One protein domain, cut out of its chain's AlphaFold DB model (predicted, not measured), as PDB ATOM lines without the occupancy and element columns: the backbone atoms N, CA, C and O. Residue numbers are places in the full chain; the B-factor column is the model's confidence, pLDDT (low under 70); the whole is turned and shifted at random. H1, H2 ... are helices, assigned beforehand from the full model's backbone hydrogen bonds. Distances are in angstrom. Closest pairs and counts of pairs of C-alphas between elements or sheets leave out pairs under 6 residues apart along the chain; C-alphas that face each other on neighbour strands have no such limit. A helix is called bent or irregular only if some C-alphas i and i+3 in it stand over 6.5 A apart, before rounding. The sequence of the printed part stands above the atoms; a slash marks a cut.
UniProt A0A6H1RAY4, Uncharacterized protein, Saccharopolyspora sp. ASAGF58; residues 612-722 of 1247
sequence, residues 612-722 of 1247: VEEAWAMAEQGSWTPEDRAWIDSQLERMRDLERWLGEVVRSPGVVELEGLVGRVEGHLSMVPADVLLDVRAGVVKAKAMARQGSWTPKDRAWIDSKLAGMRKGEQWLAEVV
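This is residues 612 to 722 of the 1247 residues of an uncharacterized protein of Saccharopolyspora sp. ASAGF58 (UniProt A0A6H1RAY4). A long straight helix, H2, forms an arm between two unequal ends: at its beginning the short helix H1 folds back along it, and beyond its other end H3, H4 and the bent helix H5 form a small cluster. In that cluster H4 and the two arms of H5 pack on H3, and the centres of H3, H4 and H5b make a triangle. Residues 643 to 651 of H2 stand free between the two ends. The printed part has 111 residues with five named helices, H1 to H5 in order along the chain, and no named strand; its class is all helix. It is extended, with a radius of gyration of the C-alphas of 22.2 A and spans of 70 by 29 by 21 A.

H1 is residues 612 to 619, beginning at C-alpha 612 at (11.214, 8.246, -44.108). H2, residues 626 to 651, is the longest helix, 37.3 A from first to last C-alpha, and ends at C-alpha 651 at (-9.033, 10.723, -44.381). H3, residues 653 to 670, measures 25.8 A, and H4, residues 678 to 691, 20.2 A. H5, residues 698 to 722, was assigned as one helix by its hydrogen bonds but is bent, with C-alphas 706 and 709 6.6 A apart. Its arms, H5a of residues 698 to 706 and H5b of residues 709 to 722, stand at a steep tilt of 40 degrees. H5b is 20.0 A long and ends at C-alpha 722 at (-27.709, -3.860, -23.452).

H1 and H2 form a helical hairpin and only just touch, with 3 pairs of C-alphas within 8 A, the closest those of Ala 615 and Gln 635 at 7.2 A. They run opposite ways at a shallow tilt of 34 degrees, only just short of steep. H2 and H3 meet only through their link. H3 and H4, also a helical hairpin, touch, the closest C-alphas being those of Glu 659 and Ala 691 at 5.8 A; they run opposite ways at 35.0 degrees, only just a steep tilt. H3 touches H5a with residues 654 to 658 alone, the closest C-alphas being those of Gly 654 and Asp 705 at 6.2 A. H3 touches H5b with residues 661 to 669 alone, the same way at a shallow tilt of 27 degrees, the closest C-alphas being those of Val 665 and Glu 715 at 5.6 A. H4 and H5b are near each other. Each O i to N i+4 pair is within hydrogen-bond range in H1, H3, H4, H5a and H5b, and 20 of 22 in H2.

The C-alphas farthest apart, those of Pro 626 and Asp 675, are 71.2 A apart. The printed part has no cut. The link from H2 to H3 is tight, and the other three are short. The mean pLDDT of the printed part is 82.5, with residues 650 to 653 and residue 676 under 70.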
ATOM      1  N   VAL A 612      11.321   7.452 -45.342       90.62
ATOM      2  CA  VAL A 612      11.214   8.246 -44.108       90.62
ATOM      3  C   VAL A 612      12.528   8.201 -43.319       90.62
ATOM      4  O   VAL A 612      13.048   9.253 -42.954       90.62
ATOM      5  N   GLU A 613      13.106   7.011 -43.130       90.62
ATOM      6  CA  GLU A 613      14.405   6.823 -42.465       90.62
ATOM      7  C   GLU A 613      15.559   7.483 -43.241       90.62
ATOM      8  O   GLU A 613      16.408   8.141 -42.639       90.62
ATOM      9  N   GLU A 614      15.574   7.380 -44.576       90.50
ATOM     10  CA  GLU A 614      16.577   8.018 -45.443       90.50
ATOM     11  C   GLU A 614      16.531   9.556 -45.339       90.50
ATOM     12  O   GLU A 614      17.567  10.212 -45.194       90.50
ATOM     13  N   ALA A 615      15.329  10.143 -45.335       88.06
ATOM     14  CA  ALA A 615      15.136  11.578 -45.134       88.06
ATOM     15  C   ALA A 615      15.510  12.038 -43.709       88.06
ATOM     16  O   ALA A 615      16.093  13.114 -43.545       88.06
ATOM     17  N   TRP A 616      15.223  11.226 -42.684       90.81
ATOM     18  CA  TRP A 616      15.593  11.518 -41.294       90.81
ATOM     19  C   TRP A 616      17.112  11.490 -41.083       90.81
ATOM     20  O   TRP A 616      17.679  12.432 -40.529       90.81
ATOM     21  N   ALA A 617      17.794  10.464 -41.602       88.31
ATOM     22  CA  ALA A 617      19.245  10.318 -41.497       88.31
ATOM     23  C   ALA A 617      20.009  11.504 -42.121       88.31
ATOM     24  O   ALA A 617      21.043  11.923 -41.598       88.31
ATOM     25  N   MET A 618      19.488  12.089 -43.207       84.50
ATOM     26  CA  MET A 618      20.068  13.296 -43.808       84.50
ATOM     27  C   MET A 618      19.807  14.562 -42.975       84.50
ATOM     28  O   MET A 618      20.659  15.453 -42.894       84.50
ATOM     29  N   ALA A 619      18.649  14.646 -42.320       83.38
ATOM     30  CA  ALA A 619      18.321  15.761 -41.441       83.38
ATOM     31  C   ALA A 619      19.137  15.757 -40.131       83.38
ATOM     32  O   ALA A 619      19.448  16.826 -39.606       83.38
ATOM     33  N   GLU A 620      19.545  14.588 -39.626       86.00
ATOM     34  CA  GLU A 620      20.393  14.472 -38.428       86.00
ATOM     35  C   GLU A 620      21.886  14.760 -38.673       86.00
ATOM     36  O   GLU A 620      22.636  14.960 -37.717       86.00
ATOM     37  N   GLN A 621      22.344  14.825 -39.930       78.69
ATOM     38  CA  GLN A 621      23.779  14.818 -40.255       78.69
ATOM     39  C   GLN A 621      24.570  16.061 -39.783       78.69
ATOM     40  O   GLN A 621      25.799  16.049 -39.786       78.69
ATOM     41  N   GLY A 622      23.892  17.136 -39.361       76.62
ATOM     42  CA  GLY A 622      24.468  18.278 -38.629       76.62
ATOM     43  C   GLY A 622      25.387  19.224 -39.421       76.62
ATOM     44  O   GLY A 622      25.635  20.348 -38.981       76.62
ATOM     45  N   SER A 623      25.867  18.812 -40.593       80.25
ATOM     46  CA  SER A 623      26.648  19.632 -41.520       80.25
ATOM     47  C   SER A 623      26.275  19.307 -42.964       80.25
ATOM     48  O   SER A 623      26.532  18.198 -43.415       80.25
ATOM     49  N   TRP A 624      25.720  20.285 -43.688       89.38
ATOM     50  CA  TRP A 624      25.237  20.109 -45.064       89.38
ATOM     51  C   TRP A 624      26.077  20.905 -46.063       89.38
ATOM     52  O   TRP A 624      26.187  22.137 -45.968       89.38
ATOM     53  N   THR A 625      26.622  20.200 -47.047       88.38
ATOM     54  CA  THR A 625      27.238  20.757 -48.253       88.38
ATOM     55  C   THR A 625      26.181  21.419 -49.159       88.38
ATOM     56  O   THR A 625      24.974  21.268 -48.942       88.38
ATOM     57  N   PRO A 626      26.584  22.184 -50.191       84.44
ATOM     58  CA  PRO A 626      25.649  22.682 -51.203       84.44
ATOM     59  C   PRO A 626      24.926  21.568 -51.979       84.44
ATOM     60  O   PRO A 626      23.800  21.776 -52.420       84.44
ATOM     61  N   GLU A 627      25.552  20.398 -52.119       83.12
ATOM     62  CA  GLU A 627      24.989  19.223 -52.795       83.12
ATOM     63  C   GLU A 627      23.896  18.567 -51.939       83.12
ATOM     64  O   GLU A 627      22.799  18.313 -52.440       83.12
ATOM     65  N   ASP A 628      24.127  18.431 -50.628       87.06
ATOM     66  CA  ASP A 628      23.121  17.925 -49.681       87.06
ATOM     67  C   ASP A 628      21.873  18.820 -49.654       87.06
ATOM     68  O   ASP A 628      20.755  18.326 -49.537       87.06
ATOM     69  N   ARG A 629      22.033  20.142 -49.820       84.56
ATOM     70  CA  ARG A 629      20.893  21.077 -49.912       84.56
ATOM     71  C   ARG A 629      20.043  20.827 -51.154       84.56
ATOM     72  O   ARG A 629      18.827  20.756 -51.035       84.56
ATOM     73  N   ALA A 630      20.669  20.636 -52.315       84.19
ATOM     74  CA  ALA A 630      19.946  20.313 -53.545       84.19
ATOM     75  C   ALA A 630      19.223  18.954 -53.450       84.19
ATOM     76  O   ALA A 630      18.128  18.795 -53.991       84.19
ATOM     77  N   TRP A 631      19.799  17.986 -52.727       91.19
ATOM     78  CA  TRP A 631      19.131  16.722 -52.420       91.19
ATOM     79  C   TRP A 631      17.942  16.919 -51.467       91.19
ATOM     80  O   TRP A 631      16.848  16.446 -51.775       91.19
ATOM     81  N   ILE A 632      18.114  17.669 -50.371       88.94
ATOM     82  CA  ILE A 632      17.048  18.014 -49.411       88.94
ATOM     83  C   ILE A 632      15.869  18.680 -50.130       88.94
ATOM     84  O   ILE A 632      14.736  18.227 -49.974       88.94
ATOM     85  N   ASP A 633      16.129  19.672 -50.985       87.25
ATOM     86  CA  ASP A 633      15.093  20.358 -51.765       87.25
ATOM     87  C   ASP A 633      14.325  19.388 -52.690       87.25
ATOM     88  O   ASP A 633      13.111  19.515 -52.860       87.25
ATOM     89  N   SER A 634      14.993  18.361 -53.234       89.06
ATOM     90  CA  SER A 634      14.346  17.321 -54.051       89.06
ATOM     91  C   SER A 634      13.507  16.318 -53.241       89.06
ATOM     92  O   SER A 634      12.512  15.793 -53.750       89.06
ATOM     93  N   GLN A 635      13.877  16.058 -51.983       89.69
ATOM     94  CA  GLN A 635      13.135  15.162 -51.091       89.69
ATOM     95  C   GLN A 635      11.957  15.859 -50.412       89.69
ATOM     96  O   GLN A 635      10.946  15.207 -50.164       89.69
ATOM     97  N   LEU A 636      12.033  17.174 -50.171       91.25
ATOM     98  CA  LEU A 636      10.911  17.964 -49.654       91.25
ATOM     99  C   LEU A 636       9.652  17.774 -50.509       91.25
ATOM    100  O   LEU A 636       8.588  17.483 -49.966       91.25
ATOM    101  N   GLU A 637       9.768  17.851 -51.837       89.62
ATOM    102  CA  GLU A 637       8.608  17.692 -52.723       89.62
ATOM    103  C   GLU A 637       8.053  16.259 -52.712       89.62
ATOM    104  O   GLU A 637       6.844  16.059 -52.591       89.62
ATOM    105  N   ARG A 638       8.931  15.244 -52.700       89.81
ATOM    106  CA  ARG A 638       8.524  13.834 -52.549       89.81
ATOM    107  C   ARG A 638       7.806  13.570 -51.225       89.81
ATOM    108  O   ARG A 638       6.809  12.851 -51.199       89.81
ATOM    109  N   MET A 639       8.288  14.163 -50.135       92.50
ATOM    110  CA  MET A 639       7.686  14.028 -48.810       92.50
ATOM    111  C   MET A 639       6.355  14.781 -48.700       92.50
ATOM    112  O   MET A 639       5.448  14.285 -48.036       92.50
ATOM    113  N   ARG A 640       6.187  15.922 -49.388       94.38
ATOM    114  CA  ARG A 640       4.896  16.629 -49.506       94.38
ATOM    115  C   ARG A 640       3.866  15.806 -50.285       94.38
ATOM    116  O   ARG A 640       2.716  15.716 -49.860       94.38
ATOM    117  N   ASP A 641       4.265  15.178 -51.391       90.31
ATOM    118  CA  ASP A 641       3.393  14.281 -52.160       90.31
ATOM    119  C   ASP A 641       2.995  13.038 -51.350       90.31
ATOM    120  O   ASP A 641       1.824  12.644 -51.346       90.31
ATOM    121  N   LEU A 642       3.943  12.461 -50.604       90.81
ATOM    122  CA  LEU A 642       3.692  11.341 -49.698       90.81
ATOM    123  C   LEU A 642       2.767  11.728 -48.532       90.81
ATOM    124  O   LEU A 642       1.833  10.983 -48.233       90.81
ATOM    125  N   GLU A 643       2.968  12.896 -47.910       94.19
ATOM    126  CA  GLU A 643       2.065  13.433 -46.884       94.19
ATOM    127  C   GLU A 643       0.652  13.628 -47.449       94.19
ATOM    128  O   GLU A 643      -0.324  13.226 -46.814       94.19
ATOM    129  N   ARG A 644       0.520  14.185 -48.661       89.56
ATOM    130  CA  ARG A 644      -0.782  14.395 -49.310       89.56
ATOM    131  C   ARG A 644      -1.501  13.066 -49.561       89.56
ATOM    132  O   ARG A 644      -2.670  12.936 -49.199       89.56
ATOM    133  N   TRP A 645      -0.793  12.067 -50.092       91.44
ATOM    134  CA  TRP A 645      -1.335  10.727 -50.343       91.44
ATOM    135  C   TRP A 645      -1.734   9.995 -49.052       91.44
ATOM    136  O   TRP A 645      -2.849   9.478 -48.956       91.44
ATOM    137  N   LEU A 646      -0.873   9.987 -48.030       85.56
ATOM    138  CA  LEU A 646      -1.207   9.417 -46.719       85.56
ATOM    139  C   LEU A 646      -2.379  10.159 -46.070       85.56
ATOM    140  O   LEU A 646      -3.259   9.529 -45.486       85.56
ATOM    141  N   GLY A 647      -2.437  11.480 -46.236       79.25
ATOM    142  CA  GLY A 647      -3.560  12.314 -45.836       79.25
ATOM    143  C   GLY A 647      -4.878  11.858 -46.462       79.25
ATOM    144  O   GLY A 647      -5.863  11.740 -45.745       79.25
ATOM    145  N   GLU A 648      -4.923  11.550 -47.759       78.56
ATOM    146  CA  GLU A 648      -6.127  11.017 -48.425       78.56
ATOM    147  C   GLU A 648      -6.499   9.597 -47.968       78.56
ATOM    148  O   GLU A 648      -7.677   9.307 -47.728       78.56
ATOM    149  N   VAL A 649      -5.506   8.715 -47.807       74.44
ATOM    150  CA  VAL A 649      -5.709   7.330 -47.345       74.44
ATOM    151  C   VAL A 649      -6.275   7.305 -45.924       74.44
ATOM    152  O   VAL A 649      -7.258   6.609 -45.666       74.44
ATOM    153  N   VAL A 650      -5.712   8.107 -45.014       69.88
ATOM    154  CA  VAL A 650      -6.161   8.215 -43.614       69.88
ATOM    155  C   VAL A 650      -7.485   8.989 -43.493       69.88
ATOM    156  O   VAL A 650      -8.265   8.718 -42.581       69.88
ATOM    157  N   ARG A 651      -7.792   9.919 -44.412       60.50
ATOM    158  CA  ARG A 651      -9.033  10.723 -44.381       60.50
ATOM    159  C   ARG A 651     -10.279  10.044 -44.945       60.50
ATOM    160  O   ARG A 651     -11.336  10.647 -44.821       60.50
ATOM    161  N   SER A 652     -10.226   8.844 -45.531       60.78
ATOM    162  CA  SER A 652     -11.445   8.140 -45.989       60.78
ATOM    163  C   SER A 652     -12.285   7.643 -44.793       60.78
ATOM    164  O   SER A 652     -12.004   6.559 -44.269       60.78
ATOM    165  N   PRO A 653     -13.336   8.365 -44.337       64.38
ATOM    166  CA  PRO A 653     -13.851   8.182 -42.978       64.38
ATOM    167  C   PRO A 653     -14.608   6.862 -42.819       64.38
ATOM    168  O   PRO A 653     -14.555   6.231 -41.766       64.38
ATOM    169  N   GLY A 654     -15.282   6.419 -43.887       76.50
ATOM    170  CA  GLY A 654     -16.159   5.252 -43.863       76.50
ATOM    171  C   GLY A 654     -15.450   3.924 -43.578       76.50
ATOM    172  O   GLY A 654     -16.060   3.032 -42.996       76.50
ATOM    173  N   VAL A 655     -14.165   3.779 -43.923       74.38
ATOM    174  CA  VAL A 655     -13.413   2.532 -43.673       74.38
ATOM    175  C   VAL A 655     -13.013   2.419 -42.200       74.38
ATOM    176  O   VAL A 655     -13.329   1.419 -41.552       74.38
ATOM    177  N   VAL A 656     -12.391   3.470 -41.656       75.69
ATOM    178  CA  VAL A 656     -12.016   3.556 -40.232       75.69
ATOM    179  C   VAL A 656     -13.263   3.469 -39.348       75.69
ATOM    180  O   VAL A 656     -13.268   2.792 -38.316       75.69
ATOM    181  N   GLU A 657     -14.359   4.105 -39.771       83.69
ATOM    182  CA  GLU A 657     -15.629   4.000 -39.067       83.69
ATOM    183  C   GLU A 657     -16.221   2.588 -39.133       83.69
ATOM    184  O   GLU A 657     -16.695   2.106 -38.104       83.69
ATOM    185  N   LEU A 658     -16.183   1.905 -40.285       85.44
ATOM    186  CA  LEU A 658     -16.708   0.543 -40.415       85.44
ATOM    187  C   LEU A 658     -16.006  -0.419 -39.454       85.44
ATOM    188  O   LEU A 658     -16.685  -1.163 -38.749       85.44
ATOM    189  N   GLU A 659     -14.674  -0.385 -39.387       84.75
ATOM    190  CA  GLU A 659     -13.911  -1.233 -38.465       84.75
ATOM    191  C   GLU A 659     -14.217  -0.890 -37.000       84.75
ATOM    192  O   GLU A 659     -14.557  -1.771 -36.203       84.75
ATOM    193  N   GLY A 660     -14.206   0.402 -36.652       86.12
ATOM    194  CA  GLY A 660     -14.544   0.859 -35.306       86.12
ATOM    195  C   GLY A 660     -15.978   0.511 -34.887       86.12
ATOM    196  O   GLY A 660     -16.232   0.248 -33.711       86.12
ATOM    197  N   LEU A 661     -16.925   0.503 -35.826       87.12
ATOM    198  CA  LEU A 661     -18.332   0.190 -35.583       87.12
ATOM    199  C   LEU A 661     -18.557  -1.326 -35.491       87.12
ATOM    200  O   LEU A 661     -19.253  -1.767 -34.578       87.12
ATOM    201  N   VAL A 662     -17.904  -2.131 -36.339       91.44
ATOM    202  CA  VAL A 662     -17.847  -3.599 -36.197       91.44
ATOM    203  C   VAL A 662     -17.351  -3.979 -34.801       91.44
ATOM    204  O   VAL A 662     -18.022  -4.753 -34.121       91.44
ATOM    205  N   GLY A 663     -16.255  -3.378 -34.325       87.75
ATOM    206  CA  GLY A 663     -15.721  -3.643 -32.985       87.75
ATOM    207  C   GLY A 663     -16.700  -3.315 -31.849       87.75
ATOM    208  O   GLY A 663     -16.839  -4.096 -30.906       87.75
ATOM    209  N   ARG A 664     -17.440  -2.198 -31.941       90.81
ATOM    210  CA  ARG A 664     -18.466  -1.839 -30.938       90.81
ATOM    211  C   ARG A 664     -19.662  -2.788 -30.971       90.81
ATOM    212  O   ARG A 664     -20.113  -3.233 -29.915       90.81
ATOM    213  N   VAL A 665     -20.143  -3.154 -32.159       88.44
ATOM    214  CA  VAL A 665     -21.269  -4.088 -32.309       88.44
ATOM    215  C   VAL A 665     -20.899  -5.499 -31.841       88.44
ATOM    216  O   VAL A 665     -21.696  -6.114 -31.136       88.44
ATOM    217  N   GLU A 666     -19.692  -6.001 -32.134       91.25
ATOM    218  CA  GLU A 666     -19.198  -7.263 -31.553       91.25
ATOM    219  C   GLU A 666     -19.134  -7.197 -30.020       91.25
ATOM    220  O   GLU A 666     -19.565  -8.135 -29.347       91.25
ATOM    221  N   GLY A 667     -18.685  -6.066 -29.462       86.94
ATOM    222  CA  GLY A 667     -18.706  -5.810 -28.023       86.94
ATOM    223  C   GLY A 667     -20.108  -5.947 -27.423       86.94
ATOM    224  O   GLY A 667     -20.290  -6.697 -26.466       86.94
ATOM    225  N   HIS A 668     -21.121  -5.309 -28.015       85.75
ATOM    226  CA  HIS A 668     -22.505  -5.433 -27.543       85.75
ATOM    227  C   HIS A 668     -23.077  -6.850 -27.726       85.75
ATOM    228  O   HIS A 668     -23.703  -7.378 -26.809       85.75
ATOM    229  N   LEU A 669     -22.817  -7.503 -28.865       82.62
ATOM    230  CA  LEU A 669     -23.273  -8.873 -29.144       82.62
ATOM    231  C   LEU A 669     -22.585  -9.940 -28.275       82.62
ATOM    232  O   LEU A 669     -23.116 -11.043 -28.145       82.62
ATOM    233  N   SER A 670     -21.433  -9.640 -27.666       82.94
ATOM    234  CA  SER A 670     -20.786 -10.521 -26.680       82.94
ATOM    235  C   SER A 670     -21.522 -10.564 -25.333       82.94
ATOM    236  O   SER A 670     -21.384 -11.527 -24.586       82.94
ATOM    237  N   MET A 671     -22.339  -9.544 -25.036       74.12
ATOM    238  CA  MET A 671     -23.152  -9.452 -23.814       74.12
ATOM    239  C   MET A 671     -24.554 -10.062 -23.980       74.12
ATOM    240  O   MET A 671     -25.340 -10.077 -23.034       74.12
ATOM    241  N   VAL A 672     -24.875 -10.546 -25.182       72.06
ATOM    242  CA  VAL A 672     -26.150 -11.170 -25.554       72.06
ATOM    243  C   VAL A 672     -25.900 -12.667 -25.806       72.06
ATOM    244  O   VAL A 672     -24.883 -12.988 -26.427       72.06
ATOM    245  N   PRO A 673     -26.790 -13.589 -25.379       76.06
ATOM    246  CA  PRO A 673     -26.654 -15.023 -25.649       76.06
ATOM    247  C   PRO A 673     -26.415 -15.361 -27.129       76.06
ATOM    248  O   PRO A 673     -26.862 -14.648 -28.034       76.06
ATOM    249  N   ALA A 674     -25.672 -16.441 -27.384       73.00
ATOM    250  CA  ALA A 674     -25.200 -16.800 -28.725       73.00
ATOM    251  C   ALA A 674     -26.335 -17.175 -29.700       73.00
ATOM    252  O   ALA A 674     -26.215 -16.935 -30.899       73.00
ATOM    253  N   ASP A 675     -27.441 -17.704 -29.176       74.31
ATOM    254  CA  ASP A 675     -28.669 -18.080 -29.885       74.31
ATOM    255  C   ASP A 675     -29.593 -16.887 -30.204       74.31
ATOM    256  O   ASP A 675     -30.572 -17.029 -30.937       74.31
ATOM    257  N   VAL A 676     -29.272 -15.694 -29.696       63.72
ATOM    258  CA  VAL A 676     -30.068 -14.473 -29.862       63.72
ATOM    259  C   VAL A 676     -29.411 -13.534 -30.893       63.72
ATOM    260  O   VAL A 676     -28.193 -13.332 -30.900       63.72
ATOM    261  N   LEU A 677     -30.243 -12.947 -31.770       77.94
ATOM    262  CA  LEU A 677     -29.878 -11.999 -32.845       77.94
ATOM    263  C   LEU A 677     -28.911 -12.547 -33.920       77.94
ATOM    264  O   LEU A 677     -27.986 -11.858 -34.357       77.94
ATOM    265  N   LEU A 678     -29.158 -13.774 -34.393       77.88
ATOM    266  CA  LEU A 678     -28.347 -14.457 -35.414       77.88
ATOM    267  C   LEU A 678     -28.132 -13.629 -36.700       77.88
ATOM    268  O   LEU A 678     -27.000 -13.532 -37.175       77.88
ATOM    269  N   ASP A 679     -29.167 -12.958 -37.216       74.69
ATOM    270  CA  ASP A 679     -29.066 -12.130 -38.433       74.69
ATOM    271  C   ASP A 679     -28.099 -10.946 -38.267       74.69
ATOM    272  O   ASP A 679     -27.354 -10.590 -39.185       74.69
ATOM    273  N   VAL A 680     -28.063 -10.353 -37.068       80.38
ATOM    274  CA  VAL A 680     -27.154  -9.242 -36.747       80.38
ATOM    275  C   VAL A 680     -25.717  -9.756 -36.663       80.38
ATOM    276  O   VAL A 680     -24.815  -9.139 -37.230       80.38
ATOM    277  N   ARG A 681     -25.499 -10.926 -36.040       85.00
ATOM    278  CA  ARG A 681     -24.185 -11.595 -36.004       85.00
ATOM    279  C   ARG A 681     -23.674 -11.890 -37.423       85.00
ATOM    280  O   ARG A 681     -22.525 -11.575 -37.727       85.00
ATOM    281  N   ALA A 682     -24.526 -12.400 -38.315       82.88
ATOM    282  CA  ALA A 682     -24.172 -12.654 -39.714       82.88
ATOM    283  C   ALA A 682     -23.793 -11.368 -40.481       82.88
ATOM    284  O   ALA A 682     -22.801 -11.349 -41.218       82.88
ATOM    285  N   GLY A 683     -24.530 -10.272 -40.273       81.69
ATOM    286  CA  GLY A 683     -24.206  -8.963 -40.854       81.69
ATOM    287  C   GLY A 683     -22.846  -8.417 -40.399       81.69
ATOM    288  O   GLY A 683     -22.083  -7.894 -41.212       81.69
ATOM    289  N   VAL A 684     -22.513  -8.596 -39.119       87.62
ATOM    290  CA  VAL A 684     -21.243  -8.150 -38.519       87.62
ATOM    291  C   VAL A 684     -20.054  -8.956 -39.036       87.62
ATOM    292  O   VAL A 684     -19.045  -8.360 -39.410       87.62
ATOM    293  N   VAL A 685     -20.179 -10.284 -39.157       87.06
ATOM    294  CA  VAL A 685     -19.139 -11.140 -39.764       87.06
ATOM    295  C   VAL A 685     -18.826 -10.694 -41.196       87.06
ATOM    296  O   VAL A 685     -17.657 -10.588 -41.572       87.06
ATOM    297  N   LYS A 686     -19.851 -10.354 -41.988       86.06
ATOM    298  CA  LYS A 686     -19.668  -9.857 -43.361       86.06
ATOM    299  C   LYS A 686     -18.969  -8.493 -43.411       86.06
ATOM    300  O   LYS A 686     -18.062  -8.310 -44.219       86.06
ATOM    301  N   ALA A 687     -19.349  -7.558 -42.540       83.69
ATOM    302  CA  ALA A 687     -18.692  -6.253 -42.438       83.69
ATOM    303  C   ALA A 687     -17.220  -6.374 -41.991       83.69
ATOM    304  O   ALA A 687     -16.345  -5.718 -42.553       83.69
ATOM    305  N   LYS A 688     -16.930  -7.278 -41.047       89.31
ATOM    306  CA  LYS A 688     -15.575  -7.585 -40.564       89.31
ATOM    307  C   LYS A 688     -14.668  -8.168 -41.649       89.31
ATOM    308  O   LYS A 688     -13.486  -7.838 -41.694       89.31
ATOM    309  N   ALA A 689     -15.212  -9.003 -42.536       83.38
ATOM    310  CA  ALA A 689     -14.475  -9.512 -43.692       83.38
ATOM    311  C   ALA A 689     -14.088  -8.380 -44.664       83.38
ATOM    312  O   ALA A 689     -12.941  -8.314 -45.095       83.38
ATOM    313  N   MET A 690     -15.009  -7.450 -44.946       81.19
ATOM    314  CA  MET A 690     -14.759  -6.315 -45.849       81.19
ATOM    315  C   MET A 690     -13.789  -5.275 -45.272       81.19
ATOM    316  O   MET A 690     -12.976  -4.730 -46.018       81.19
ATOM    317  N   ALA A 691     -13.816  -5.029 -43.959       80.31
ATOM    318  CA  ALA A 691     -12.836  -4.164 -43.294       80.31
ATOM    319  C   ALA A 691     -11.397  -4.716 -43.404       80.31
ATOM    320  O   ALA A 691     -10.446  -3.955 -43.532       80.31
ATOM    321  N   ARG A 692     -11.235  -6.045 -43.425       81.75
ATOM    322  CA  ARG A 692      -9.926  -6.719 -43.492       81.75
ATOM    323  C   ARG A 692      -9.364  -6.908 -44.902       81.75
ATOM    324  O   ARG A 692      -8.248  -7.398 -45.034       81.75
ATOM    325  N   GLN A 693     -10.113  -6.565 -45.950       76.75
ATOM    326  CA  GLN A 693      -9.744  -6.930 -47.324       76.75
ATOM    327  C   GLN A 693      -8.647  -6.035 -47.939       76.75
ATOM    328  O   GLN A 693      -8.113  -6.378 -48.990       76.75
ATOM    329  N   GLY A 694      -8.281  -4.916 -47.299       70.81
ATOM    330  CA  GLY A 694      -7.095  -4.094 -47.614       70.81
ATOM    331  C   GLY A 694      -7.129  -3.300 -48.930       70.81
ATOM    332  O   GLY A 694      -6.407  -2.317 -49.072       70.81
ATOM    333  N   SER A 695      -7.987  -3.680 -49.875       74.50
ATOM    334  CA  SER A 695      -8.232  -2.975 -51.132       74.50
ATOM    335  C   SER A 695      -9.734  -2.866 -51.387       74.50
ATOM    336  O   SER A 695     -10.416  -3.888 -51.465       74.50
ATOM    337  N   TRP A 696     -10.240  -1.644 -51.566       81.38
ATOM    338  CA  TRP A 696     -11.659  -1.375 -51.828       81.38
ATOM    339  C   TRP A 696     -11.837  -0.717 -53.190       81.38
ATOM    340  O   TRP A 696     -11.321   0.382 -53.425       81.38
ATOM    341  N   THR A 697     -12.609  -1.353 -54.069       83.56
ATOM    342  CA  THR A 697     -13.047  -0.727 -55.319       83.56
ATOM    343  C   THR A 697     -14.022   0.424 -55.019       83.56
ATOM    344  O   THR A 697     -14.632   0.454 -53.945       83.56
ATOM    345  N   PRO A 698     -14.261   1.358 -55.960       77.00
ATOM    346  CA  PRO A 698     -15.291   2.390 -55.792       77.00
ATOM    347  C   PRO A 698     -16.687   1.818 -55.477       77.00
ATOM    348  O   PRO A 698     -17.468   2.439 -54.758       77.00
ATOM    349  N   LYS A 699     -16.981   0.603 -55.960       75.50
ATOM    350  CA  LYS A 699     -18.227  -0.123 -55.680       75.50
ATOM    351  C   LYS A 699     -18.301  -0.623 -54.234       75.50
ATOM    352  O   LYS A 699     -19.375  -0.582 -53.639       75.50
ATOM    353  N   ASP A 700     -17.175  -1.054 -53.667       80.56
ATOM    354  CA  ASP A 700     -17.097  -1.474 -52.265       80.56
ATOM    355  C   ASP A 700     -17.245  -0.270 -51.333       80.56
ATOM    356  O   ASP A 700     -18.000  -0.344 -50.369       80.56
ATOM    357  N   ARG A 701     -16.626   0.874 -51.666       79.81
ATOM    358  CA  ARG A 701     -16.805   2.138 -50.923       79.81
ATOM    359  C   ARG A 701     -18.276   2.569 -50.896       79.81
ATOM    360  O   ARG A 701     -18.851   2.689 -49.820       79.81
ATOM    361  N   ALA A 702     -18.927   2.640 -52.061       76.44
ATOM    362  CA  ALA A 702     -20.355   2.958 -52.150       76.44
ATOM    363  C   ALA A 702     -21.253   1.959 -51.384       76.44
ATOM    364  O   ALA A 702     -22.288   2.341 -50.831       76.44
ATOM    365  N   TRP A 703     -20.865   0.678 -51.311       84.44
ATOM    366  CA  TRP A 703     -21.557  -0.299 -50.468       84.44
ATOM    367  C   TRP A 703     -21.374   0.011 -48.978       84.44
ATOM    368  O   TRP A 703     -22.375   0.051 -48.259       84.44
ATOM    369  N   ILE A 704     -20.140   0.268 -48.529       81.19
ATOM    370  CA  ILE A 704     -19.803   0.614 -47.138       81.19
ATOM    371  C   ILE A 704     -20.611   1.839 -46.698       81.19
ATOM    372  O   ILE A 704     -21.356   1.752 -45.720       81.19
ATOM    373  N   ASP A 705     -20.577   2.919 -47.477       78.06
ATOM    374  CA  ASP A 705     -21.295   4.163 -47.181       78.06
ATOM    375  C   ASP A 705     -22.815   3.936 -47.075       78.06
ATOM    376  O   ASP A 705     -23.465   4.413 -46.139       78.06
ATOM    377  N   SER A 706     -23.392   3.101 -47.953       81.19
ATOM    378  CA  SER A 706     -24.820   2.742 -47.893       81.19
ATOM    379  C   SER A 706     -25.211   1.885 -46.675       81.19
ATOM    380  O   SER A 706     -26.392   1.822 -46.314       81.19
ATOM    381  N   LYS A 707     -24.253   1.192 -46.042       83.88
ATOM    382  CA  LYS A 707     -24.498   0.280 -44.908       83.88
ATOM    383  C   LYS A 707     -24.129   0.865 -43.554       83.88
ATOM    384  O   LYS A 707     -24.797   0.511 -42.579       83.88
ATOM    385  N   LEU A 708     -23.185   1.804 -43.483       80.31
ATOM    386  CA  LEU A 708     -22.805   2.493 -42.245       80.31
ATOM    387  C   LEU A 708     -24.016   3.092 -41.520       80.31
ATOM    388  O   LEU A 708     -24.198   2.844 -40.331       80.31
ATOM    389  N   ALA A 709     -24.914   3.784 -42.227       78.12
ATOM    390  CA  ALA A 709     -26.123   4.356 -41.626       78.12
ATOM    391  C   ALA A 709     -27.061   3.299 -40.999       78.12
ATOM    392  O   ALA A 709     -27.692   3.555 -39.971       78.12
ATOM    393  N   GLY A 710     -27.143   2.104 -41.593       81.06
ATOM    394  CA  GLY A 710     -27.904   0.979 -41.044       81.06
ATOM    395  C   GLY A 710     -27.222   0.357 -39.826       81.06
ATOM    396  O   GLY A 710     -27.876   0.104 -38.814       81.06
ATOM    397  N   MET A 711     -25.901   0.173 -39.884       82.31
ATOM    398  CA  MET A 711     -25.137  -0.388 -38.771       82.31
ATOM    399  C   MET A 711     -25.045   0.576 -37.576       82.31
ATOM    400  O   MET A 711     -25.143   0.109 -36.447       82.31
ATOM    401  N   ARG A 712     -24.974   1.902 -37.787       85.38
ATOM    402  CA  ARG A 712     -25.094   2.920 -36.718       85.38
ATOM    403  C   ARG A 712     -26.415   2.785 -35.954       85.38
ATOM    404  O   ARG A 712     -26.411   2.790 -34.730       85.38
ATOM    405  N   LYS A 713     -27.540   2.610 -36.659       80.75
ATOM    406  CA  LYS A 713     -28.852   2.376 -36.022       80.75
ATOM    407  C   LYS A 713     -28.892   1.050 -35.256       80.75
ATOM    408  O   LYS A 713     -29.450   1.001 -34.164       80.75
ATOM    409  N   GLY A 714     -28.282  -0.004 -35.803       80.94
ATOM    410  CA  GLY A 714     -28.149  -1.297 -35.124       80.94
ATOM    411  C   GLY A 714     -27.285  -1.230 -33.860       80.94
ATOM    412  O   GLY A 714     -27.649  -1.815 -32.845       80.94
ATOM    413  N   GLU A 715     -26.181  -0.481 -33.897       90.06
ATOM    414  CA  GLU A 715     -25.303  -0.241 -32.747       90.06
ATOM    415  C   GLU A 715     -26.008   0.568 -31.657       90.06
ATOM    416  O   GLU A 715     -26.022   0.127 -30.513       90.06
ATOM    417  N   GLN A 716     -26.685   1.666 -32.008       81.56
ATOM    418  CA  GLN A 716     -27.454   2.468 -31.052       81.56
ATOM    419  C   GLN A 716     -28.569   1.655 -30.382       81.56
ATOM    420  O   GLN A 716     -28.734   1.731 -29.165       81.56
ATOM    421  N   TRP A 717     -29.296   0.836 -31.149       85.38
ATOM    422  CA  TRP A 717     -30.330  -0.050 -30.611       85.38
ATOM    423  C   TRP A 717     -29.744  -1.131 -29.690       85.38
ATOM    424  O   TRP A 717     -30.240  -1.329 -28.581       85.38
ATOM    425  N   LEU A 718     -28.648  -1.789 -30.089       80.44
ATOM    426  CA  LEU A 718     -27.943  -2.751 -29.235       80.44
ATOM    427  C   LEU A 718     -27.404  -2.095 -27.960       80.44
ATOM    428  O   LEU A 718     -27.530  -2.666 -26.878       80.44
ATOM    429  N   ALA A 719     -26.838  -0.895 -28.068       79.19
ATOM    430  CA  ALA A 719     -26.350  -0.129 -26.935       79.19
ATOM    431  C   ALA A 719     -27.495   0.241 -25.982       79.19
ATOM    432  O   ALA A 719     -27.316   0.113 -24.774       79.19
ATOM    433  N   GLU A 720     -28.670   0.631 -26.482       76.94
ATOM    434  CA  GLU A 720     -29.857   0.913 -25.663       76.94
ATOM    435  C   GLU A 720     -30.391  -0.350 -24.964       76.94
ATOM    436  O   GLU A 720     -30.618  -0.332 -23.751       76.94
ATOM    437  N   VAL A 721     -30.522  -1.467 -25.689       73.50
ATOM    438  CA  VAL A 721     -31.007  -2.748 -25.147       73.50
ATOM    439  C   VAL A 721     -30.047  -3.314 -24.094       73.50
ATOM    440  O   VAL A 721     -30.486  -3.668 -22.999       73.50
ATOM    441  N   VAL A 722     -28.741  -3.349 -24.377       72.56
ATOM    442  CA  VAL A 722     -27.709  -3.860 -23.452       72.56
ATOM    443  C   VAL A 722     -27.482  -2.905 -22.272       72.56
ATOM    444  O   VAL A 722     -27.245  -3.358 -21.153       72.56
TER     445      VAL A 722